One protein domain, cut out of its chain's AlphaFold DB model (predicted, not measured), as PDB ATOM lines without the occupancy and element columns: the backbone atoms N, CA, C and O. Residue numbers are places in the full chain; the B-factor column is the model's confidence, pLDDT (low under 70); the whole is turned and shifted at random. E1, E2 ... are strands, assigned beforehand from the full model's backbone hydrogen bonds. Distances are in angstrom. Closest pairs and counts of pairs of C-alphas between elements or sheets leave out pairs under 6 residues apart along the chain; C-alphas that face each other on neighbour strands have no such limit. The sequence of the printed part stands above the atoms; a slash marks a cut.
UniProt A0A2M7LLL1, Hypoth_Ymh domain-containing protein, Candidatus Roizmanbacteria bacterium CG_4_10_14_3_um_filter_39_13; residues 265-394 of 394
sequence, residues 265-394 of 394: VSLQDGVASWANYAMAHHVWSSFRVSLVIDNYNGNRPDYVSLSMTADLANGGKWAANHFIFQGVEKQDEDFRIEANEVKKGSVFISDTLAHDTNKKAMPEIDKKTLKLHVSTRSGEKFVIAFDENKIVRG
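This is residues 265 to 394 of the 394 residues of the protein "Hypoth_Ymh domain-containing protein" of Candidatus Roizmanbacteria bacterium CG_4_10_14_3_um_filter_39_13 (UniProt A0A2M7LLL1). Two strongly twisted sheets of five strands each stand face to face as a sandwich, their strands crossed at 64 degrees. One sheet holds the long hairpin E1 and E2, both strands sharply bent, with E7 beside E2, E5 beside E7 and short E10 beside E1; the other has E3 with E4 and E6 on one side and the hairpin E8 and E9 on the other, E8 next to E3. The printed part has 130 residues and ten named strands, E1 to E10 in chain order, with no named helix; the class is all strand. The first sheet is mixed, in the order E5, E7, E2, E1, E10; the second is branched and antiparallel. The whole is compact, with a radius of gyration of the C-alphas of 14.6 A and spans of 45 by 34 by 23 A.

In the first sheet, E1 covers residues 265 to 279, 26.2 A long, from C-alpha 265 at (-25.686, 57.491, 27.400), and bends by 93 degrees at residue 271. E2, residues 282 to 294, is 31.8 A long and bends by 75 degrees at residue 285. E7 is residues 342 to 350, 25.0 A long, E5 residues 322 to 325 and E10 residues 391 to 393, ending with C-alpha 393 at (-5.862, 53.500, 39.945). In the second sheet, E3 is residues 302 to 311, 30.3 A long, E4 residues 317 to 320, E6 residues 335 to 337, E8 residues 371 to 376 and E9 residues 381 to 385.

E1 and E2 are antiparallel, with N 275 and O 286 at 2.8 A. E7 is antiparallel to E2, with N 289 and O 347 at 2.9 A, and edge strand E5 to E7, with N 324 and O 348 at 2.9 A. Edge strand E10 is parallel to E1, with N 392 and O 272 at 3.0 A. In the other sheet, E3 has staggered antiparallel neighbours: E6, with N 304 and O 335 at 2.8 A, E8, with N 307 and O 373 at 2.9 A, and E4, with N 310 and O 318 at 3.0 A. E9 is antiparallel to E8, with N 374 and O 382 at 2.9 A. E4 runs on into E5 at 39 degrees. Between the sheets, the closest C-alphas of E3 and E5 are those of Leu 306 and Phe 323, 6.5 A apart.

The C-alphas farthest apart are those of Asn 299 and Asn 314, 45.5 A. The printed part has no cut, and residue 394 is the chain's last. The link from E7 to E8, residues 351 to 370, is long. The mean pLDDT of the printed part is 90.8, and residues 279, 281 and 394 are under 70.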
ATOM      1  N   VAL A 265     -26.560  58.011  26.347       96.19
ATOM      2  CA  VAL A 265     -25.686  57.491  27.400       96.19
ATOM      3  C   VAL A 265     -24.470  58.394  27.528       96.19
ATOM      4  O   VAL A 265     -23.830  58.726  26.530       96.19
ATOM      5  N   SER A 266     -24.155  58.804  28.753       96.19
ATOM      6  CA  SER A 266     -22.989  59.632  29.057       96.19
ATOM      7  C   SER A 266     -22.311  59.207  30.360       96.19
ATOM      8  O   SER A 266     -22.901  58.537  31.210       96.19
ATOM      9  N   LEU A 267     -21.041  59.590  30.513       95.50
ATOM     10  CA  LEU A 267     -20.319  59.443  31.777       95.50
ATOM     11  C   LEU A 267     -20.798  60.521  32.751       95.50
ATOM     12  O   LEU A 267     -20.858  61.691  32.381       95.50
ATOM     13  N   GLN A 268     -21.077  60.141  33.997       91.94
ATOM     14  CA  GLN A 268     -21.499  61.094  35.023       91.94
ATOM     15  C   GLN A 268     -20.356  62.046  35.405       91.94
ATOM     16  O   GLN A 268     -20.521  63.260  35.352       91.94
ATOM     17  N   ASP A 269     -19.186  61.487  35.721       89.38
ATOM     18  CA  ASP A 269     -18.039  62.261  36.227       89.38
ATOM     19  C   ASP A 269     -16.867  62.285  35.217       89.38
ATOM     20  O   ASP A 269     -15.864  62.989  35.379       89.38
ATOM     21  N   GLY A 270     -16.990  61.508  34.135       88.62
ATOM     22  CA  GLY A 270     -15.926  61.285  33.151       88.62
ATOM     23  C   GLY A 270     -14.773  60.419  33.666       88.62
ATOM     24  O   GLY A 270     -13.752  60.326  32.993       88.62
ATOM     25  N   VAL A 271     -14.915  59.827  34.856       90.50
ATOM     26  CA  VAL A 271     -13.875  59.050  35.537       90.50
ATOM     27  C   VAL A 271     -14.102  57.555  35.325       90.50
ATOM     28  O   VAL A 271     -15.219  57.061  35.487       90.50
ATOM     29  N   ALA A 272     -13.021  56.845  35.012       92.69
ATOM     30  CA  ALA A 272     -12.937  55.395  35.139       92.69
ATOM     31  C   ALA A 272     -11.881  55.067  36.193       92.69
ATOM     32  O   ALA A 272     -10.738  55.525  36.095       92.69
ATOM     33  N   SER A 273     -12.246  54.277  37.197       91.88
ATOM     34  CA  SER A 273     -11.298  53.824  38.210       91.88
ATOM     35  C   SER A 273     -11.090  52.324  38.130       91.88
ATOM     36  O   SER A 273     -12.042  51.558  37.999       91.88
ATOM     37  N   TRP A 274      -9.836  51.892  38.220       86.69
ATOM     38  CA  TRP A 274      -9.556  50.490  38.498       86.69
ATOM     39  C   TRP A 274     -10.011  50.182  39.921       86.69
ATOM     40  O   TRP A 274      -9.612  50.877  40.853       86.69
ATOM     41  N   ALA A 275     -10.860  49.178  40.088       82.94
ATOM     42  CA  ALA A 275     -11.455  48.827  41.363       82.94
ATOM     43  C   ALA A 275     -11.608  47.310  41.488       82.94
ATOM     44  O   ALA A 275     -11.800  46.575  40.520       82.94
ATOM     45  N   ASN A 276     -11.568  46.838  42.726       80.69
ATOM     46  CA  ASN A 276     -11.949  45.475  43.041       80.69
ATOM     47  C   ASN A 276     -13.415  45.471  43.477       80.69
ATOM     48  O   ASN A 276     -13.767  46.098  44.476       80.69
ATOM     49  N   TYR A 277     -14.266  44.774  42.733       76.50
ATOM     50  CA  TYR A 277     -15.653  44.558  43.114       76.50
ATOM     51  C   TYR A 277     -15.746  43.316  44.000       76.50
ATOM     52  O   TYR A 277     -15.348  42.227  43.594       76.50
ATOM     53  N   ALA A 278     -16.233  43.478  45.230       72.62
ATOM     54  CA  ALA A 278     -16.415  42.368  46.154       72.62
ATOM     55  C   ALA A 278     -17.856  41.845  46.066       72.62
ATOM     56  O   ALA A 278     -18.792  42.564  46.412       72.62
ATOM     57  N   MET A 279     -18.029  40.592  45.640       68.62
ATOM     58  CA  MET A 279     -19.307  39.876  45.709       68.62
ATOM     59  C   MET A 279     -19.183  38.698  46.660       68.62
ATOM     60  O   MET A 279     -18.504  37.726  46.335       68.62
ATOM     61  N   ALA A 280     -19.850  38.779  47.813       71.81
ATOM     62  CA  ALA A 280     -19.829  37.772  48.876       71.81
ATOM     63  C   ALA A 280     -18.402  37.325  49.265       71.81
ATOM     64  O   ALA A 280     -17.782  37.933  50.135       71.81
ATOM     65  N   HIS A 281     -17.875  36.287  48.605       67.69
ATOM     66  CA  HIS A 281     -16.564  35.680  48.858       67.69
ATOM     67  C   HIS A 281     -15.538  35.889  47.728       67.69
ATOM     68  O   HIS A 281     -14.415  35.392  47.823       67.69
ATOM     69  N   HIS A 282     -15.890  36.621  46.667       73.19
ATOM     70  CA  HIS A 282     -15.049  36.833  45.487       73.19
ATOM     71  C   HIS A 282     -14.623  38.294  45.356       73.19
ATOM     72  O   HIS A 282     -15.392  39.211  45.646       73.19
ATOM     73  N   VAL A 283     -13.384  38.503  44.907       78.38
ATOM     74  CA  VAL A 283     -12.826  39.821  44.592       78.38
ATOM     75  C   VAL A 283     -12.566  39.861  43.095       78.38
ATOM     76  O   VAL A 283     -11.693  39.154  42.601       78.38
ATOM     77  N   TRP A 284     -13.330  40.687  42.392       83.50
ATOM     78  CA  TRP A 284     -13.343  40.764  40.943       83.50
ATOM     79  C   TRP A 284     -12.657  42.047  40.470       83.50
ATOM     80  O   TRP A 284     -13.114  43.158  40.749       83.50
ATOM     81  N   SER A 285     -11.523  41.907  39.788       88.38
ATOM     82  CA  SER A 285     -10.768  43.046  39.267       88.38
ATOM     83  C   SER A 285     -11.486  43.650  38.063       88.38
ATOM     84  O   SER A 285     -11.761  42.956  37.088       88.38
ATOM     85  N   SER A 286     -11.830  44.934  38.140       92.50
ATOM     86  CA  SER A 286     -12.742  45.576  37.194       92.50
ATOM     87  C   SER A 286     -12.465  47.075  37.063       92.50
ATOM     88  O   SER A 286     -11.813  47.689  37.906       92.50
ATOM     89  N   PHE A 287     -12.991  47.695  36.014       94.75
ATOM     90  CA  PHE A 287     -13.166  49.140  35.963       94.75
ATOM     91  C   PHE A 287     -14.524  49.512  36.526       94.75
ATOM     92  O   PHE A 287     -15.539  48.989  36.072       94.75
ATOM     93  N   ARG A 288     -14.553  50.462  37.457       95.50
ATOM     94  CA  ARG A 288     -15.778  51.125  37.887       95.50
ATOM     95  C   ARG A 288     -16.001  52.379  37.049       95.50
ATOM     96  O   ARG A 288     -15.123  53.240  36.959       95.50
ATOM     97  N   VAL A 289     -17.200  52.499  36.489       96.44
ATOM     98  CA  VAL A 289     -17.646  53.664  35.716       96.44
ATOM     99  C   VAL A 289     -19.024  54.104  36.210       96.44
ATOM    100  O   VAL A 289     -19.879  53.265  36.484       96.44
ATOM    101  N   SER A 290     -19.253  55.414  36.321       96.19
ATOM    102  CA  SER A 290     -20.569  55.988  36.639       96.19
ATOM    103  C   SER A 290     -21.229  56.533  35.376       96.19
ATOM    104  O   SER A 290     -20.643  57.359  34.672       96.19
ATOM    105  N   LEU A 291     -22.452  56.084  35.096       97.12
ATOM    106  CA  LEU A 291     -23.197  56.401  33.878       97.12
ATOM    107  C   LEU A 291     -24.486  57.153  34.175       97.12
ATOM    108  O   LEU A 291     -25.135  56.917  35.195       97.12
ATOM    109  N   VAL A 292     -24.877  57.998  33.222       97.06
ATOM    110  CA  VAL A 292     -26.227  58.541  33.084       97.06
ATOM    111  C   VAL A 292     -26.833  57.939  31.818       97.06
ATOM    112  O   VAL A 292     -26.308  58.130  30.722       97.06
ATOM    113  N   ILE A 293     -27.918  57.188  31.984       97.19
ATOM    114  CA  ILE A 293     -28.689  56.577  30.901       97.19
ATOM    115  C   ILE A 293     -30.022  57.318  30.843       97.19
ATOM    116  O   ILE A 293     -30.839  57.214  31.757       97.19
ATOM    117  N   ASP A 294     -30.216  58.097  29.788       96.69
ATOM    118  CA  ASP A 294     -31.400  58.914  29.546       96.69
ATOM    119  C   ASP A 294     -32.230  58.259  28.442       96.69
ATOM    120  O   ASP A 294     -31.871  58.324  27.271       96.69
ATOM    121  N   ASN A 295     -33.332  57.619  28.822       95.19
ATOM    122  CA  ASN A 295     -34.356  57.114  27.911       95.19
ATOM    123  C   ASN A 295     -35.637  57.961  28.020       95.19
ATOM    124  O   ASN A 295     -36.748  57.471  27.801       95.19
ATOM    125  N   TYR A 296     -35.501  59.247  28.373       89.94
ATOM    126  CA  TYR A 296     -36.640  60.118  28.642       89.94
ATOM    127  C   TYR A 296     -37.502  60.333  27.395       89.94
ATOM    128  O   TYR A 296     -38.722  60.368  27.467       89.94
ATOM    129  N   ASN A 297     -36.864  60.422  26.227       89.44
ATOM    130  CA  ASN A 297     -37.559  60.548  24.942       89.44
ATOM    131  C   ASN A 297     -37.886  59.188  24.301       89.44
ATOM    132  O   ASN A 297     -38.387  59.138  23.175       89.44
ATOM    133  N   GLY A 298     -37.566  58.083  24.978       87.75
ATOM    134  CA  GLY A 298     -37.915  56.742  24.537       87.75
ATOM    135  C   GLY A 298     -39.403  56.477  24.722       87.75
ATOM    136  O   GLY A 298     -39.986  56.806  25.748       87.75
ATOM    137  N   ASN A 299     -40.028  55.839  23.736       87.62
ATOM    138  CA  ASN A 299     -41.437  55.436  23.793       87.62
ATOM    139  C   ASN A 299     -41.641  54.003  24.317       87.62
ATOM    140  O   ASN A 299     -42.773  53.529  24.398       87.62
ATOM    141  N   ARG A 300     -40.553  53.298  24.633       90.69
ATOM    142  CA  ARG A 300     -40.549  51.941  25.182       90.69
ATOM    143  C   ARG A 300     -39.319  51.732  26.069       90.69
ATOM    144  O   ARG A 300     -38.330  52.452  25.897       90.69
ATOM    145  N   PRO A 301     -39.361  50.756  26.989       93.31
ATOM    146  CA  PRO A 301     -38.177  50.344  27.724       93.31
ATOM    147  C   PRO A 301     -37.086  49.835  26.780       93.31
ATOM    148  O   PRO A 301     -37.384  49.280  25.717       93.31
ATOM    149  N   ASP A 302     -35.838  49.981  27.203       95.81
ATOM    150  CA  ASP A 302     -34.667  49.458  26.511       95.81
ATOM    151  C   ASP A 302     -33.745  48.723  27.489       95.81
ATOM    152  O   ASP A 302     -33.946  48.739  28.705       95.81
ATOM    153  N   TYR A 303     -32.753  48.037  26.944       95.94
ATOM    154  CA  TYR A 303     -31.836  47.173  27.669       95.94
ATOM    155  C   TYR A 303     -30.419  47.504  27.234       95.94
ATOM    156  O   TYR A 303     -30.117  47.444  26.042       95.94
ATOM    157  N   VAL A 304     -29.576  47.870  28.193       96.44
ATOM    158  CA  VAL A 304     -28.230  48.393  27.964       96.44
ATOM    159  C   VAL A 304     -27.187  47.349  28.350       96.44
ATOM    160  O   VAL A 304     -27.161  46.874  29.484       96.44
ATOM    161  N   SER A 305     -26.298  47.041  27.412       96.75
ATOM    162  CA  SER A 305     -25.136  46.166  27.587       96.75
ATOM    163  C   SER A 305     -23.847  46.962  27.402       96.75
ATOM    164  O   SER A 305     -23.829  47.961  26.668       96.75
ATOM    165  N   LEU A 306     -22.771  46.549  28.078       97.81
ATOM    166  CA  LEU A 306     -21.511  47.291  28.097       97.81
ATOM    167  C   LEU A 306     -20.306  46.401  27.829       97.81
ATOM    168  O   LEU A 306     -20.257  45.248  28.242       97.81
ATOM    169  N   SER A 307     -19.307  46.978  27.175       97.69
ATOM    170  CA  SER A 307     -17.964  46.411  27.073       97.69
ATOM    171  C   SER A 307     -16.924  47.526  27.040       97.69
ATOM    172  O   SER A 307     -17.242  48.685  26.772       97.69
ATOM    173  N   MET A 308     -15.667  47.206  27.323       97.81
ATOM    174  CA  MET A 308     -14.556  48.151  27.236       97.81
ATOM    175  C   MET A 308     -13.425  47.587  26.389       97.81
ATOM    176  O   MET A 308     -13.196  46.381  26.363       97.81
ATOM    177  N   THR A 309     -12.694  48.471  25.717       97.88
ATOM    178  CA  THR A 309     -11.484  48.106  24.969       97.88
ATOM    179  C   THR A 309     -10.376  49.116  25.199       97.88
ATOM    180  O   THR A 309     -10.662  50.308  25.319       97.88
ATOM    181  N   ALA A 310      -9.129  48.658  25.173       97.44
ATOM    182  CA  ALA A 310      -7.936  49.498  25.124       97.44
ATOM    183  C   ALA A 310      -6.807  48.766  24.388       97.44
ATOM    184  O   ALA A 310      -6.793  47.537  24.331       97.44
ATOM    185  N   ASP A 311      -5.847  49.509  23.859       97.25
ATOM    186  CA  ASP A 311      -4.565  48.964  23.432       97.25
ATOM    187  C   ASP A 311      -3.671  48.754  24.666       97.25
ATOM    188  O   ASP A 311      -3.756  49.472  25.665       97.25
ATOM    189  N   LEU A 312      -2.834  47.724  24.624       95.38
ATOM    190  CA  LEU A 312      -1.857  47.398  25.660       95.38
ATOM    191  C   LEU A 312      -0.513  48.054  25.337       95.38
ATOM    192  O   LEU A 312      -0.155  48.210  24.170       95.38
ATOM    193  N   ALA A 313       0.288  48.347  26.363       91.94
ATOM    194  CA  ALA A 313       1.625  48.928  26.201       91.94
ATOM    195  C   ALA A 313       2.570  48.067  25.334       91.94
ATOM    196  O   ALA A 313       3.500  48.581  24.720       91.94
ATOM    197  N   ASN A 314       2.311  46.758  25.241       93.19
ATOM    198  CA  ASN A 314       3.058  45.820  24.400       93.19
ATOM    199  C   ASN A 314       2.537  45.720  22.948       93.19
ATOM    200  O   ASN A 314       2.961  44.828  22.214       93.19
ATOM    201  N   GLY A 315       1.597  46.580  22.542       93.88
ATOM    202  CA  GLY A 315       0.971  46.568  21.215       93.88
ATOM    203  C   GLY A 315      -0.175  45.560  21.050       93.88
ATOM    204  O   GLY A 315      -0.742  45.456  19.963       93.88
ATOM    205  N   GLY A 316      -0.527  44.811  22.100       96.62
ATOM    206  CA  GLY A 316      -1.710  43.952  22.121       96.62
ATOM    207  C   GLY A 316      -3.017  44.736  22.282       96.62
ATOM    208  O   GLY A 316      -3.016  45.950  22.468       96.62
ATOM    209  N   LYS A 317      -4.149  44.026  22.255       96.44
ATOM    210  CA  LYS A 317      -5.472  44.591  22.553       96.44
ATOM    211  C   LYS A 317      -6.059  43.952  23.797       96.44
ATOM    212  O   LYS A 317      -5.981  42.738  23.973       96.44
ATOM    213  N   TRP A 318      -6.684  44.776  24.619       95.56
ATOM    214  CA  TRP A 318      -7.446  44.376  25.787       95.56
ATOM    215  C   TRP A 318      -8.935  44.615  25.546       95.56
ATOM    216  O   TRP A 318      -9.325  45.648  24.993       95.56
ATOM    217  N   ALA A 319      -9.762  43.654  25.954       96.44
ATOM    218  CA  ALA A 319     -11.212  43.727  25.848       96.44
ATOM    219  C   ALA A 319     -11.861  43.150  27.107       96.44
ATOM    220  O   ALA A 319     -11.530  42.045  27.532       96.44
ATOM    221  N   ALA A 320     -12.811  43.893  27.661       96.00
ATOM    222  CA  ALA A 320     -13.617  43.506  28.802       96.00
ATOM    223  C   ALA A 320     -15.082  43.455  28.390       96.00
ATOM    224  O   ALA A 320     -15.680  44.484  28.083       96.00
ATOM    225  N   ASN A 321     -15.642  42.249  28.365       96.44
ATOM    226  CA  ASN A 321     -17.010  41.999  27.905       96.44
ATOM    227  C   ASN A 321     -17.952  41.619  29.044       96.44
ATOM    228  O   ASN A 321     -19.132  41.399  28.792       96.44
ATOM    229  N   HIS A 322     -17.428  41.528  30.267       95.88
ATOM    230  CA  HIS A 322     -18.219  41.177  31.424       95.88
ATOM    231  C   HIS A 322     -18.554  42.419  32.233       95.88
ATOM    232  O   HIS A 322     -17.660  43.216  32.523       95.88
ATOM    233  N   PHE A 323     -19.809  42.583  32.636       95.81
ATOM    234  CA  PHE A 323     -20.239  43.741  33.410       95.81
ATOM    235  C   PHE A 323     -21.248  43.383  34.502       95.81
ATOM    236  O   PHE A 323     -21.975  42.397  34.418       95.81
ATOM    237  N   ILE A 324     -21.304  44.204  35.546       94.50
ATOM    238  CA  ILE A 324     -22.368  44.151  36.549       94.50
ATOM    239  C   ILE A 324     -22.726  45.565  36.990       94.50
ATOM    240  O   ILE A 324     -21.857  46.389  37.288       94.50
ATOM    241  N   PHE A 325     -24.018  45.868  37.022       94.31
ATOM    242  CA  PHE A 325     -24.488  47.112  37.614       94.31
ATOM    243  C   PHE A 325     -24.511  46.979  39.133       94.31
ATOM    244  O   PHE A 325     -24.897  45.946  39.675       94.31
ATOM    245  N   GLN A 326     -24.113  48.036  39.834       90.50
ATOM    246  CA  GLN A 326     -24.167  48.055  41.289       90.50
ATOM    247  C   GLN A 326     -25.610  47.812  41.765       90.50
ATOM    248  O   GLN A 326     -26.518  48.559  41.403       90.50
ATOM    249  N   GLY A 327     -25.802  46.778  42.588       85.19
ATOM    250  CA  GLY A 327     -27.118  46.371  43.092       85.19
ATOM    251  C   GLY A 327     -27.867  45.368  42.206       85.19
ATOM    252  O   GLY A 327     -28.989  45.008  42.543       85.19
ATOM    253  N   VAL A 328     -27.267  44.911  41.102       85.06
ATOM    254  CA  VAL A 328     -27.758  43.778  40.305       85.06
ATOM    255  C   VAL A 328     -26.976  42.529  40.705       85.06
ATOM    256  O   VAL A 328     -25.754  42.578  40.814       85.06
ATOM    257  N   GLU A 329     -27.670  41.418  40.953       80.19
ATOM    258  CA  GLU A 329     -27.047  40.176  41.443       80.19
ATOM    259  C   GLU A 329     -26.370  39.363  40.333       80.19
ATOM    260  O   GLU A 329     -25.450  38.588  40.591       80.19
ATOM    261  N   LYS A 330     -26.823  39.527  39.086       87.31
ATOM    262  CA  LYS A 330     -26.378  38.723  37.953       87.31
ATOM    263  C   LYS A 330     -25.427  39.507  37.050       87.31
ATOM    264  O   LYS A 330     -25.742  40.591  36.568       87.31
ATOM    265  N   GLN A 331     -24.261  38.916  36.804       89.75
ATOM    266  CA  GLN A 331     -23.301  39.387  35.809       89.75
ATOM    267  C   GLN A 331     -23.873  39.241  34.388       89.75
ATOM    268  O   GLN A 331     -24.591  38.281  34.099       89.75
ATOM    269  N   ASP A 332     -23.528  40.184  33.515       91.25
ATOM    270  CA  ASP A 332     -23.902  40.236  32.095       91.25
ATOM    271  C   ASP A 332     -25.415  40.287  31.852       91.25
ATOM    272  O   ASP A 332     -25.914  39.947  30.779       91.25
ATOM    273  N   GLU A 333     -26.169  40.717  32.861       91.44
ATOM    274  CA  GLU A 333     -27.581  41.022  32.705       91.44
ATOM    275  C   GLU A 333     -27.744  42.429  32.130       91.44
ATOM    276  O   GLU A 333     -27.314  43.415  32.733       91.44
ATOM    277  N   ASP A 334     -28.386  42.521  30.960       92.50
ATOM    278  CA  ASP A 334     -28.680  43.811  30.345       92.50
ATOM    279  C   ASP A 334     -29.457  44.709  31.309       92.50
ATOM    280  O   ASP A 334     -30.499  44.340  31.861       92.50
ATOM    281  N   PHE A 335     -28.998  45.944  31.444       93.81
ATOM    282  CA  PHE A 335     -29.625  46.900  32.330       93.81
ATOM    283  C   PHE A 335     -30.862  47.504  31.696       93.81
ATOM    284  O   PHE A 335     -30.789  48.262  30.727       93.81
ATOM    285  N   ARG A 336     -32.012  47.173  32.274       95.12
ATOM    286  CA  ARG A 336     -33.297  47.707  31.847       95.12
ATOM    287  C   ARG A 336     -33.445  49.177  32.255       95.12
ATOM    288  O   ARG A 336     -33.283  49.521  33.428       95.12
ATOM    289  N   ILE A 337     -33.810  50.010  31.285       95.12
ATOM    290  CA  ILE A 337     -34.194  51.414  31.455       95.12
ATOM    291  C   ILE A 337     -35.610  51.607  30.902       95.12
ATOM    292  O   ILE A 337     -35.898  51.215  29.770       95.12
ATOM    293  N   GLU A 338     -36.525  52.162  31.691       93.56
ATOM    294  CA  GLU A 338     -37.907  52.389  31.264       93.56
ATOM    295  C   GLU A 338     -38.016  53.564  30.282       93.56
ATOM    296  O   GLU A 338     -37.116  54.394  30.151       93.56
ATOM    297  N   ALA A 339     -39.136  53.635  29.561       91.44
ATOM    298  CA  ALA A 339     -39.500  54.836  28.811       91.44
ATOM    299  C   ALA A 339     -39.705  56.017  29.771       91.44
ATOM    300  O   ALA A 339     -40.263  55.834  30.854       91.44
ATOM    301  N   ASN A 340     -39.337  57.230  29.354       86.81
ATOM    302  CA  ASN A 340     -39.462  58.446  30.170       86.81
ATOM    303  C   ASN A 340     -38.599  58.434  31.451       86.81
ATOM    304  O   ASN A 340     -38.883  59.165  32.400       86.81
ATOM    305  N   GLU A 341     -37.547  57.612  31.495       90.75
ATOM    306  CA  GLU A 341     -36.665  57.474  32.656       90.75
ATOM    307  C   GLU A 341     -35.265  58.031  32.370       90.75
ATOM    308  O   GLU A 341     -34.703  57.831  31.293       90.75
ATOM    309  N   VAL A 342     -34.678  58.690  33.372       94.06
ATOM    310  CA  VAL A 342     -33.241  58.979  33.427       94.06
ATOM    311  C   VAL A 342     -32.680  58.287  34.655       94.06
ATOM    312  O   VAL A 342     -33.091  58.584  35.778       94.06
ATOM    313  N   LYS A 343     -31.727  57.377  34.463       95.19
ATOM    314  CA  LYS A 343     -31.140  56.592  35.548       95.19
ATOM    315  C   LYS A 343     -29.645  56.827  35.642       95.19
ATOM    316  O   LYS A 343     -28.943  56.910  34.636       95.19
ATOM    317  N   LYS A 344     -29.166  56.925  36.879       96.50
ATOM    318  CA  LYS A 344     -27.742  56.998  37.203       96.50
ATOM    319  C   LYS A 344     -27.327  55.694  37.861       96.50
ATOM    320  O   LYS A 344     -28.071  55.165  38.686       96.50
ATOM    321  N   GLY A 345     -26.162  55.172  37.503       94.25
ATOM    322  CA  GLY A 345     -25.681  53.911  38.059       94.25
ATOM    323  C   GLY A 345     -24.178  53.749  37.923       94.25
ATOM    324  O   GLY A 345     -23.582  54.203  36.948       94.25
ATOM    325  N   SER A 346     -23.570  53.087  38.905       95.50
ATOM    326  CA  SER A 346     -22.213  52.564  38.768       95.50
ATOM    327  C   SER A 346     -22.260  51.179  38.127       95.50
ATOM    328  O   SER A 346     -23.083  50.344  38.504       95.50
ATOM    329  N   VAL A 347     -21.350  50.930  37.197       95.75
ATOM    330  CA  VAL A 347     -21.125  49.631  36.563       95.75
ATOM    331  C   VAL A 347     -19.672  49.219  36.771       95.75
ATOM    332  O   VAL A 347     -18.774  50.062  36.727       95.75
ATOM    333  N   PHE A 348     -19.453  47.931  37.013       95.56
ATOM    334  CA  PHE A 348     -18.131  47.315  37.066       95.56
ATOM    335  C   PHE A 348     -17.937  46.463  35.816       95.56
ATOM    336  O   PHE A 348     -18.826  45.681  35.489       95.56
ATOM    337  N   ILE A 349     -16.818  46.633  35.111       96.00
ATOM    338  CA  ILE A 349     -16.549  46.007  33.807       96.00
ATOM    339  C   ILE A 349     -15.192  45.289  33.848       96.00
ATOM    340  O   ILE A 349     -14.201  45.882  34.273       96.00
ATOM    341  N   SER A 350     -15.124  44.028  33.416       94.75
ATOM    342  CA  SER A 350     -13.915  43.191  33.471       94.75
ATOM    343  C   SER A 350     -13.758  42.273  32.254       94.75
ATOM    344  O   SER A 350     -14.701  41.992  31.513       94.75
ATOM    345  N   ASP A 351     -12.533  41.795  32.057       93.88
ATOM    346  CA  ASP A 351     -12.147  40.772  31.082       93.88
ATOM    347  C   ASP A 351     -12.270  39.340  31.628       93.88
ATOM    348  O   ASP A 351     -11.968  38.376  30.927       93.88
ATOM    349  N   THR A 352     -12.730  39.189  32.871       90.94
ATOM    350  CA  THR A 352     -12.954  37.900  33.532       90.94
ATOM    351  C   THR A 352     -14.367  37.793  34.091       90.94
ATOM    352  O   THR A 352     -15.034  38.797  34.347       90.94
ATOM    353  N   LEU A 353     -14.827  36.562  34.304       89.69
ATOM    354  CA  LEU A 353     -16.094  36.280  34.974       89.69
ATOM    355  C   LEU A 353     -15.979  36.566  36.475       89.69
ATOM    356  O   LEU A 353     -14.919  36.395  37.069       89.69
ATOM    357  N   ALA A 354     -17.077  36.956  37.118       83.88
ATOM    358  CA  ALA A 354     -17.039  37.397  38.511       83.88
ATOM    359  C   ALA A 354     -16.766  36.271  39.525       83.88
ATOM    360  O   ALA A 354     -16.409  36.540  40.670       83.88
ATOM    361  N   HIS A 355     -16.919  35.013  39.105       82.75
ATOM    362  CA  HIS A 355     -16.557  33.830  39.885       82.75
ATOM    363  C   HIS A 355     -15.115  33.356  39.624       82.75
ATOM    364  O   HIS A 355     -14.676  32.385  40.244       82.75
ATOM    365  N   ASP A 356     -14.367  34.013  38.727       81.81
ATOM    366  CA  ASP A 356     -12.939  33.744  38.559       81.81
ATOM    367  C   ASP A 356     -12.190  34.243  39.804       81.81
ATOM    368  O   ASP A 356     -12.196  35.424  40.144       81.81
ATOM    369  N   THR A 357     -11.571  33.311  40.526       72.75
ATOM    370  CA  THR A 357     -10.845  33.593  41.773       72.75
ATOM    371  C   THR A 357      -9.396  34.008  41.531       72.75
ATOM    372  O   THR A 357      -8.698  34.403  42.471       72.75
ATOM    373  N   ASN A 358      -8.928  33.947  40.281       78.81
ATOM    374  CA  ASN A 358      -7.574  34.338  39.937       78.81
ATOM    375  C   ASN A 358      -7.442  35.859  40.001       78.81
ATOM    376  O   ASN A 358      -7.874  36.583  39.105       78.81
ATOM    377  N   LYS A 359      -6.780  36.347  41.052       74.94
ATOM    378  CA  LYS A 359      -6.385  37.754  41.143       74.94
ATOM    379  C   LYS A 359      -5.440  38.081  39.989       74.94
ATOM    380  O   LYS A 359      -4.283  37.661  39.993       74.94
ATOM    381  N   LYS A 360      -5.927  38.847  39.015       79.94
ATOM    382  CA  LYS A 360      -5.112  39.398  37.930       79.94
ATOM    383  C   LYS A 360      -4.744  40.837  38.257       79.94
ATOM    384  O   LYS A 360      -5.570  41.619  38.720       79.94
ATOM    385  N   ALA A 361      -3.484  41.185  38.027       84.12
ATOM    386  CA  ALA A 361      -3.071  42.579  38.071       84.12
ATOM    387  C   ALA A 361      -3.754  43.359  36.939       84.12
ATOM    388  O   ALA A 361      -4.058  42.795  35.887       84.12
ATOM    389  N   MET A 362      -3.957  44.660  37.153       83.44
ATOM    390  CA  MET A 362      -4.415  45.558  36.096       83.44
ATOM    391  C   MET A 362      -3.459  45.465  34.902       83.44
ATOM    392  O   MET A 362      -2.259  45.691  35.096       83.44
ATOM    393  N   PRO A 363      -3.948  45.169  33.687       87.12
ATOM    394  CA  PRO A 363      -3.091  45.194  32.515       87.12
ATOM    395  C   PRO A 363      -2.550  46.611  32.290       87.12
ATOM    396  O   PRO A 363      -3.232  47.608  32.541       87.12
ATOM    397  N   GLU A 364      -1.316  46.711  31.799       92.25
ATOM    398  CA  GLU A 364      -0.748  47.989  31.369       92.25
ATOM    399  C   GLU A 364      -1.402  48.429  30.057       92.25
ATOM    400  O   GLU A 364      -0.943  48.103  28.962       92.25
ATOM    401  N   ILE A 365      -2.524  49.135  30.184       93.69
ATOM    402  CA  ILE A 365      -3.276  49.706  29.065       93.69
ATOM    403  C   ILE A 365      -2.764  51.105  28.699       93.69
ATOM    404  O   ILE A 365      -2.412  51.903  29.574       93.69
ATOM    405  N   ASP A 366      -2.802  51.439  27.410       94.31
ATOM    406  CA  ASP A 366      -2.705  52.820  26.949       94.31
ATOM    407  C   ASP A 366      -4.020  53.544  27.264       94.31
ATOM    408  O   ASP A 366      -5.047  53.364  26.604       94.31
ATOM    409  N   LYS A 367      -3.972  54.401  28.284       92.62
ATOM    410  CA  LYS A 367      -5.105  55.203  28.760       92.62
ATOM    411  C   LYS A 367      -5.786  56.016  27.654       92.62
ATOM    412  O   LYS A 367      -7.001  56.190  27.719       92.62
ATOM    413  N   LYS A 368      -5.052  56.469  26.630       94.06
ATOM    414  CA  LYS A 368      -5.598  57.271  25.514       94.06
ATOM    415  C   LYS A 368      -6.519  56.471  24.600       94.06
ATOM    416  O   LYS A 368      -7.311  57.038  23.852       94.06
ATOM    417  N   THR A 369      -6.400  55.150  24.645       96.06
ATOM    418  CA  THR A 369      -7.137  54.230  23.774       96.06
ATOM    419  C   THR A 369      -8.341  53.603  24.472       96.06
ATOM    420  O   THR A 369      -9.133  52.923  23.813       96.06
ATOM    421  N   LEU A 370      -8.512  53.850  25.778       96.12
ATOM    422  CA  LEU A 370      -9.607  53.302  26.566       96.12
ATOM    423  C   LEU A 370     -10.950  53.845  26.064       96.12
ATOM    424  O   LEU A 370     -11.188  55.055  26.023       96.12
ATOM    425  N   LYS A 371     -11.842  52.927  25.696       97.25
ATOM    426  CA  LYS A 371     -13.188  53.223  25.196       97.25
ATOM    427  C   LYS A 371     -14.212  52.355  25.904       97.25
ATOM    428  O   LYS A 371     -13.993  51.157  26.076       97.25
ATOM    429  N   LEU A 372     -15.334  52.965  26.265       97.81
ATOM    430  CA  LEU A 372     -16.544  52.282  26.699       97.81
ATOM    431  C   LEU A 372     -17.474  52.127  25.498       97.81
ATOM    432  O   LEU A 372     -17.846  53.113  24.863       97.81
ATOM    433  N   HIS A 373     -17.866  50.895  25.212       98.06
ATOM    434  CA  HIS A 373     -18.868  50.565  24.212       98.06
ATOM    435  C   HIS A 373     -20.173  50.257  24.924       98.06
ATOM    436  O   HIS A 373     -20.213  49.444  25.847       98.06
ATOM    437  N   VAL A 374     -21.243  50.896  24.475       97.38
ATOM    438  CA  VAL A 374     -22.589  50.690  24.998       97.38
ATOM    439  C   VAL A 374     -23.469  50.254  23.842       97.38
ATOM    440  O   VAL A 374     -23.478  50.913  22.804       97.38
ATOM    441  N   SER A 375     -24.182  49.145  23.995       96.88
ATOM    442  CA  SER A 375     -25.125  48.652  22.988       96.88
ATOM    443  C   SER A 375     -26.500  48.460  23.609       96.88
ATOM    444  O   SER A 375     -26.609  47.970  24.735       96.88
ATOM    445  N   THR A 376     -27.542  48.828  22.874       96.19
ATOM    446  CA  THR A 376     -28.930  48.671  23.311       96.19
ATOM    447  C   THR A 376     -29.629  47.552  22.543       96.19
ATOM    448  O   THR A 376     -29.254  47.227  21.412       96.19
ATOM    449  N   ARG A 377     -30.691  46.968  23.111       93.19
ATOM    450  CA  ARG A 377     -31.524  45.988  22.380       93.19
ATOM    451  C   ARG A 377     -32.306  46.613  21.231       93.19
ATOM    452  O   ARG A 377     -32.662  45.909  20.291       93.19
ATOM    453  N   SER A 378     -32.565  47.915  21.292       90.88
ATOM    454  CA  SER A 378     -33.116  48.675  20.166       90.88
ATOM    455  C   SER A 378     -32.138  48.847  18.994       90.88
ATOM    456  O   SER A 378     -32.579  49.227  17.913       90.88
ATOM    457  N   GLY A 379     -30.854  48.511  19.177       93.19
ATOM    458  CA  GLY A 379     -29.831  48.515  18.129       93.19
ATOM    459  C   GLY A 379     -28.927  49.749  18.114       93.19
ATOM    460  O   GLY A 379     -28.022  49.813  17.280       93.19
ATOM    461  N   GLU A 380     -29.123  50.698  19.030       93.12
ATOM    462  CA  GLU A 380     -28.246  51.857  19.180       93.12
ATOM    463  C   GLU A 380     -26.895  51.440  19.769       93.12
ATOM    464  O   GLU A 380     -26.788  50.538  20.608       93.12
ATOM    465  N   LYS A 381     -25.837  52.112  19.310       95.88
ATOM    466  CA  LYS A 381     -24.463  51.856  19.740       95.88
ATOM    467  C   LYS A 381     -23.761  53.166  20.048       95.88
ATOM    468  O   LYS A 381     -23.715  54.064  19.212       95.88
ATOM    469  N   PHE A 382     -23.151  53.237  21.224       95.62
ATOM    470  CA  PHE A 382     -22.381  54.384  21.684       95.62
ATOM    471  C   PHE A 382     -20.941  53.959  21.937       95.62
ATOM    472  O   PHE A 382     -20.684  52.887  22.483       95.62
ATOM    473  N   VAL A 383     -20.003  54.827  21.568       97.12
ATOM    474  CA  VAL A 383     -18.587  54.679  21.907       97.12
ATOM    475  C   VAL A 383     -18.171  55.932  22.653       97.12
ATOM    476  O   VAL A 383     -18.191  57.027  22.092       97.12
ATOM    477  N   ILE A 384     -17.815  55.773  23.922       96.69
ATOM    478  CA  ILE A 384     -17.455  56.874  24.808       96.69
ATOM    479  C   ILE A 384     -15.967  56.759  25.132       96.69
ATOM    480  O   ILE A 384     -15.521  55.772  25.718       96.69
ATOM    481  N   ALA A 385     -15.193  57.758  24.712       95.31
ATOM    482  CA  ALA A 385     -13.777  57.869  25.046       95.31
ATOM    483  C   ALA A 385     -13.595  58.500  26.434       95.31
ATOM    484  O   ALA A 385     -14.403  59.331  26.855       95.31
ATOM    485  N   PHE A 386     -12.521  58.120  27.123       93.19
ATOM    486  CA  PHE A 386     -12.145  58.698  28.411       93.19
ATOM    487  C   PHE A 386     -11.054  59.757  28.243       93.19
ATOM    488  O   PHE A 386     -10.200  59.655  27.365       93.19
ATOM    489  N   ASP A 387     -11.069  60.760  29.119       89.75
ATOM    490  CA  ASP A 387      -9.935  61.668  29.297       89.75
ATOM    491  C   ASP A 387      -8.830  60.927  30.064       89.75
ATOM    492  O   ASP A 387      -9.086  60.347  31.124       89.75
ATOM    493  N   GLU A 388      -7.600  60.949  29.547       88.50
ATOM    494  CA  GLU A 388      -6.452  60.259  30.146       88.50
ATOM    495  C   GLU A 388      -6.201  60.675  31.604       88.50
ATOM    496  O   GLU A 388      -5.808  59.846  32.434       88.50
ATOM    497  N   ASN A 389      -6.503  61.935  31.934       88.12
ATOM    498  CA  ASN A 389      -6.319  62.504  33.268       88.12
ATOM    499  C   ASN A 389      -7.395  62.042  34.257       88.12
ATOM    500  O   ASN A 389      -7.246  62.217  35.466       88.12
ATOM    501  N   LYS A 390      -8.472  61.431  33.758       86.38
ATOM    502  CA  LYS A 390      -9.599  60.931  34.550       86.38
ATOM    503  C   LYS A 390      -9.596  59.408  34.709       86.38
ATOM    504  O   LYS A 390     -10.568  58.845  35.208       86.38
ATOM    505  N   ILE A 391      -8.511  58.731  34.326       86.25
ATOM    506  CA  ILE A 391      -8.334  57.290  34.549       86.25
ATOM    507  C   ILE A 391      -7.431  57.068  35.763       86.25
ATOM    508  O   ILE A 391      -6.208  57.267  35.701       86.25
ATOM    509  N   VAL A 392      -8.036  56.626  36.865       85.56
ATOM    510  CA  VAL A 392      -7.402  56.539  38.189       85.56
ATOM    511  C   VAL A 392      -7.175  55.076  38.583       85.56
ATOM    512  O   VAL A 392      -8.012  54.214  38.317       85.56
ATOM    513  N   ARG A 393      -6.043  54.775  39.230       78.81
ATOM    514  CA  ARG A 393      -5.862  53.500  39.945       78.81
ATOM    515  C   ARG A 393      -6.477  53.660  41.337       78.81
ATOM    516  O   ARG A 393      -6.021  54.532  42.072       78.81
ATOM    517  N   GLY A 394      -7.547  52.916  41.614       64.62
ATOM    518  CA  GLY A 394      -8.244  52.932  42.903       64.62
ATOM    519  C   GLY A 394      -7.613  52.042  43.956       64.62
ATOM    520  O   GLY A 394      -6.647  51.310  43.628       64.62
TER     521      GLY A 394